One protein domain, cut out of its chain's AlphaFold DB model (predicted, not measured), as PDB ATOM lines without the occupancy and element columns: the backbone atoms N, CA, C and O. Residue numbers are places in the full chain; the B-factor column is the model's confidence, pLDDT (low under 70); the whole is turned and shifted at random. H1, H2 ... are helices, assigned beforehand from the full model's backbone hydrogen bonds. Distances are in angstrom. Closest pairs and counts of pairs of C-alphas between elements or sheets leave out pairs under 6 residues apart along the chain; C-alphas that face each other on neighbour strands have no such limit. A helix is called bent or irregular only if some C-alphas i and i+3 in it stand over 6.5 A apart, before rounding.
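What this domain is: This is residues 75 to 114 of the 118 residues of an uncharacterized protein of Actinomadura meyerae (UniProt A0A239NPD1). Two helices are held apart by a long winding link: H1 and the link make a loose head, and H2 with the short tail after it sticks out from there as an arm. The arm, residues 100 to 114, makes the length of an elongated outline of 31 by 18 by 16 A. The printed part has 40 residues, with two named helices in the order H1, H2 and no named strand. The class is all helix, with 20 of the 40 residues in named elements, and the whole is loose, with a radius of gyration of the C-alphas of 11.7 A.

Where its parts are: The printed part begins at Gln 75, whose C-alpha is at (-19.464, 29.953, -28.771). H1 is residues 76 to 84, 12.7 A from first to last C-alpha; its z falls from -29.446 at C-alpha 76 to -40.792 at C-alpha 84. Residues 85 to 99 hold no named element. H2, the longest helix, is residues 100 to 110, 15.2 A from C-alpha 100 at (-32.346, 26.941, -42.731) to C-alpha 110 at (-29.070, 12.128, -42.804).

How they stand to each other: H1 and H2 are apart, with no C-alpha of the one within 8 A of the other. In both helices each O i to N i+4 pair is within hydrogen-bond range, and neither helix is bent. Residues 100 to 114, of which 100 to 110 belong to H2, stand free: no C-alpha 8 or more residues away along the chain is within 10 A of theirs.

The domain as a whole: The C-alphas of Asp 89 and Arg 114, the two farthest apart, are 33.7 A from each other. The first and last printed C-alphas, those of Gln 75 and Arg 114, are 29.8 A apart. The link from H1 to H2 is long, with 15 residues. The printed part has no cut. The mean pLDDT of the printed part is 90.5, and no printed residue is under 70.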
ATOM      1  N   GLN A  75     -19.486  30.888 -27.639       83.50
ATOM      2  CA  GLN A  75     -19.464  29.953 -28.771       83.50
ATOM      3  C   GLN A  75     -18.119  29.884 -29.523       83.50
ATOM      4  O   GLN A  75     -18.098  29.512 -30.691       83.50
ATOM      5  N   TYR A  76     -16.995  30.172 -28.857       88.81
ATOM      6  CA  TYR A  76     -15.647  30.149 -29.446       88.81
ATOM      7  C   TYR A  76     -15.333  28.904 -30.301       88.81
ATOM      8  O   TYR A  76     -14.838  29.011 -31.417       88.81
ATOM      9  N   LEU A  77     -15.688  27.702 -29.837       89.31
ATOM     10  CA  LEU A  77     -15.470  26.474 -30.616       89.31
ATOM     11  C   LEU A  77     -16.231  26.470 -31.954       89.31
ATOM     12  O   LEU A  77     -15.736  25.921 -32.938       89.31
ATOM     13  N   ARG A  78     -17.393  27.129 -32.033       90.19
ATOM     14  CA  ARG A  78     -18.122  27.301 -33.298       90.19
ATOM     15  C   ARG A  78     -17.415  28.275 -34.233       90.19
ATOM     16  O   ARG A  78     -17.411  28.022 -35.431       90.19
ATOM     17  N   SER A  79     -16.787  29.334 -33.715       91.88
ATOM     18  CA  SER A  79     -16.008  30.249 -34.559       91.88
ATOM     19  C   SER A  79     -14.752  29.573 -35.109       91.88
ATOM     20  O   SER A  79     -14.411  29.767 -36.271       91.88
ATOM     21  N   VAL A  80     -14.090  28.720 -34.315       93.62
ATOM     22  CA  VAL A  80     -12.971  27.887 -34.797       93.62
ATOM     23  C   VAL A  80     -13.441  26.953 -35.917       93.62
ATOM     24  O   VAL A  80     -12.843  26.938 -36.990       93.62
ATOM     25  N   ALA A  81     -14.552  26.238 -35.711       93.44
ATOM     26  CA  ALA A  81     -15.144  25.387 -36.744       93.44
ATOM     27  C   ALA A  81     -15.522  26.178 -38.010       93.44
ATOM     28  O   ALA A  81     -15.243  25.731 -39.120       93.44
ATOM     29  N   GLY A  82     -16.107  27.368 -37.849       94.00
ATOM     30  CA  GLY A  82     -16.449  28.269 -38.948       94.00
ATOM     31  C   GLY A  82     -15.233  28.654 -39.787       94.00
ATOM     32  O   GLY A  82     -15.279  28.525 -41.007       94.00
ATOM     33  N   ARG A  83     -14.116  29.018 -39.143       95.06
ATOM     34  CA  ARG A  83     -12.850  29.342 -39.826       95.06
ATOM     35  C   ARG A  83     -12.309  28.167 -40.642       95.06
ATOM     36  O   ARG A  83     -11.922  28.374 -41.786       95.06
ATOM     37  N   ILE A  84     -12.316  26.952 -40.085       96.12
ATOM     38  CA  ILE A  84     -11.854  25.740 -40.792       96.12
ATOM     39  C   ILE A  84     -12.740  25.449 -42.008       96.12
ATOM     40  O   ILE A  84     -12.246  25.116 -43.080       96.12
ATOM     41  N   LEU A  85     -14.055  25.608 -41.857       93.94
ATOM     42  CA  LEU A  85     -15.031  25.332 -42.913       93.94
ATOM     43  C   LEU A  85     -15.215  26.494 -43.906       93.94
ATOM     44  O   LEU A  85     -16.041  26.386 -44.812       93.94
ATOM     45  N   GLY A  86     -14.494  27.609 -43.739       94.56
ATOM     46  CA  GLY A  86     -14.641  28.801 -44.579       94.56
ATOM     47  C   GLY A  86     -16.006  29.490 -44.458       94.56
ATOM     48  O   GLY A  86     -16.457  30.129 -45.406       94.56
ATOM     49  N   ILE A  87     -16.686  29.348 -43.318       93.50
ATOM     50  CA  ILE A  87     -17.972  29.997 -43.040       93.50
ATOM     51  C   ILE A  87     -17.693  31.406 -42.489       93.50
ATOM     52  O   ILE A  87     -17.039  31.518 -41.448       93.50
ATOM     53  N   PRO A  88     -18.172  32.475 -43.146       91.44
ATOM     54  CA  PRO A  88     -17.873  33.847 -42.742       91.44
ATOM     55  C   PRO A  88     -18.591  34.250 -41.447       91.44
ATOM     56  O   PRO A  88     -19.628  33.695 -41.086       91.44
ATOM     57  N   ASP A  89     -18.071  35.268 -40.762       88.62
ATOM     58  CA  ASP A  89     -18.764  35.926 -39.652       88.62
ATOM     59  C   ASP A  89     -19.978  36.724 -40.174       88.62
ATOM     60  O   ASP A  89     -19.834  37.450 -41.162       88.62
ATOM     61  N   PRO A  90     -21.159  36.671 -39.519       90.69
ATOM     62  CA  PRO A  90     -21.521  35.880 -38.335       90.69
ATOM     63  C   PRO A  90     -22.226  34.544 -38.666       90.69
ATOM     64  O   PRO A  90     -22.890  33.972 -37.804       90.69
ATOM     65  N   GLU A  91     -22.139  34.040 -39.900       90.56
ATOM     66  CA  GLU A  91     -22.907  32.874 -40.377       90.56
ATOM     67  C   GLU A  91     -22.576  31.552 -39.666       90.56
ATOM     68  O   GLU A  91     -23.369  30.608 -39.717       90.56
ATOM     69  N   TRP A  92     -21.421  31.457 -39.006       90.19
ATOM     70  CA  TRP A  92     -21.062  30.294 -38.190       90.19
ATOM     71  C   TRP A  92     -21.837  30.233 -36.866       90.19
ATOM     72  O   TRP A  92     -21.961  29.149 -36.286       90.19
ATOM     73  N   ASP A  93     -22.372  31.356 -36.371       89.00
ATOM     74  CA  ASP A  93     -23.153  31.371 -35.136       89.00
ATOM     75  C   ASP A  93     -24.636  31.162 -35.434       89.00
ATOM     76  O   ASP A  93     -25.394  32.106 -35.647       89.00
ATOM     77  N   TYR A  94     -25.087  29.911 -35.379       80.25
ATOM     78  CA  TYR A  94     -26.498  29.585 -35.583       80.25
ATOM     79  C   TYR A  94     -27.446  30.147 -34.513       80.25
ATOM     80  O   TYR A  94     -28.660  30.105 -34.709       80.25
ATOM     81  N   ALA A  95     -26.928  30.656 -33.386       80.94
ATOM     82  CA  ALA A  95     -27.749  31.410 -32.441       80.94
ATOM     83  C   ALA A  95     -28.110  32.805 -32.986       80.94
ATOM     84  O   ALA A  95     -29.130  33.366 -32.593       80.94
ATOM     85  N   VAL A  96     -27.293  33.338 -33.900       85.94
ATOM     86  CA  VAL A  96     -27.492  34.631 -34.569       85.94
ATOM     87  C   VAL A  96     -28.098  34.435 -35.961       85.94
ATOM     88  O   VAL A  96     -29.081  35.093 -36.301       85.94
ATOM     89  N   VAL A  97     -27.552  33.512 -36.760       89.06
ATOM     90  CA  VAL A  97     -27.947  33.274 -38.156       89.06
ATOM     91  C   VAL A  97     -28.354  31.818 -38.370       89.06
ATOM     92  O   VAL A  97     -27.525  30.925 -38.534       89.06
ATOM     93  N   VAL A  98     -29.660  31.556 -38.441       88.69
ATOM     94  CA  VAL A  98     -30.167  30.210 -38.753       88.69
ATOM     95  C   VAL A  98     -30.073  29.936 -40.260       88.69
ATOM     96  O   VAL A  98     -30.901  30.415 -41.038       88.69
ATOM     97  N   ARG A  99     -29.117  29.096 -40.671       88.88
ATOM     98  CA  ARG A  99     -28.944  28.611 -42.057       88.88
ATOM     99  C   ARG A  99     -29.942  27.494 -42.389       88.88
ATOM    100  O   ARG A  99     -29.613  26.307 -42.393       88.88
ATOM    101  N   LYS A 100     -31.212  27.876 -42.568       91.25
ATOM    102  CA  LYS A 100     -32.346  26.941 -42.731       91.25
ATOM    103  C   LYS A 100     -32.182  25.995 -43.919       91.25
ATOM    104  O   LYS A 100     -32.585  24.842 -43.833       91.25
ATOM    105  N   ASP A 101     -31.619  26.480 -45.013       92.75
ATOM    106  CA  ASP A 101     -31.312  25.703 -46.212       92.75
ATOM    107  C   ASP A 101     -30.335  24.561 -45.908       92.75
ATOM    108  O   ASP A 101     -30.645  23.405 -46.205       92.75
ATOM    109  N   VAL A 102     -29.224  24.863 -45.227       90.44
ATOM    110  CA  VAL A 102     -28.226  23.871 -44.803       90.44
ATOM    111  C   VAL A 102     -28.844  22.876 -43.833       90.44
ATOM    112  O   VAL A 102     -28.730  21.676 -44.048       90.44
ATOM    113  N   LEU A 103     -29.575  23.353 -42.818       90.00
ATOM    114  CA  LEU A 103     -30.267  22.479 -41.868       90.00
ATOM    115  C   LEU A 103     -31.198  21.497 -42.590       90.00
ATOM    116  O   LEU A 103     -31.137  20.292 -42.353       90.00
ATOM    117  N   MET A 104     -32.049  21.992 -43.489       94.62
ATOM    118  CA  MET A 104     -32.987  21.144 -44.223       94.62
ATOM    119  C   MET A 104     -32.276  20.174 -45.172       94.62
ATOM    120  O   MET A 104     -32.744  19.044 -45.328       94.62
ATOM    121  N   ALA A 105     -31.170  20.582 -45.800       94.00
ATOM    122  CA  ALA A 105     -30.346  19.697 -46.618       94.00
ATOM    123  C   ALA A 105     -29.727  18.579 -45.766       94.00
ATOM    124  O   ALA A 105     -29.943  17.404 -46.062       94.00
ATOM    125  N   THR A 106     -29.087  18.925 -44.644       90.56
ATOM    126  CA  THR A 106     -28.509  17.958 -43.701       90.56
ATOM    127  C   THR A 106     -29.561  16.977 -43.190       90.56
ATOM    128  O   THR A 106     -29.332  15.770 -43.213       90.56
ATOM    129  N   MET A 107     -30.742  17.448 -42.780       93.19
ATOM    130  CA  MET A 107     -31.826  16.565 -42.327       93.19
ATOM    131  C   MET A 107     -32.289  15.594 -43.423       93.19
ATOM    132  O   MET A 107     -32.605  14.446 -43.123       93.19
ATOM    133  N   LYS A 108     -32.315  16.018 -44.694       95.00
ATOM    134  CA  LYS A 108     -32.662  15.138 -45.825       95.00
ATOM    135  C   LYS A 108     -31.577  14.097 -46.096       95.00
ATOM    136  O   LYS A 108     -31.907  12.931 -46.297       95.00
ATOM    137  N   GLU A 109     -30.311  14.501 -46.095       92.94
ATOM    138  CA  GLU A 109     -29.170  13.611 -46.344       92.94
ATOM    139  C   GLU A 109     -29.006  12.569 -45.233       92.94
ATOM    140  O   GLU A 109     -28.771  11.389 -45.496       92.94
ATOM    141  N   THR A 110     -29.206  12.989 -43.985       91.62
ATOM    142  CA  THR A 110     -29.070  12.128 -42.804       91.62
ATOM    143  C   THR A 110     -30.325  11.305 -42.502       91.62
ATOM    144  O   THR A 110     -30.267  10.389 -41.684       91.62
ATOM    145  N   ALA A 111     -31.448  11.537 -43.197       91.88
ATOM    146  CA  ALA A 111     -32.736  10.877 -42.930       91.88
ATOM    147  C   ALA A 111     -32.682   9.339 -42.978       91.88
ATOM    148  O   ALA A 111     -33.527   8.658 -42.390       91.88
ATOM    149  N   ARG A 112     -31.711   8.779 -43.708       88.12
ATOM    150  CA  ARG A 112     -31.529   7.330 -43.882       88.12
ATOM    151  C   ARG A 112     -30.337   6.768 -43.119       88.12
ATOM    152  O   ARG A 112     -30.054   5.583 -43.271       88.12
ATOM    153  N   TRP A 113     -29.634   7.579 -42.329       88.56
ATOM    154  CA  TRP A 113     -28.519   7.082 -41.535       88.56
ATOM    155  C   TRP A 113     -29.028   6.025 -40.553       88.56
ATOM    156  O   TRP A 113     -30.003   6.215 -39.819       88.56
ATOM    157  N   ARG A 114     -28.385   4.862 -40.600       84.19
ATOM    158  CA  ARG A 114     -28.619   3.741 -39.699       84.19
ATOM    159  C   ARG A 114     -27.283   3.425 -39.057       84.19
ATOM    160  O   ARG A 114     -26.314   3.154 -39.758       84.19
TER     161      ARG A 114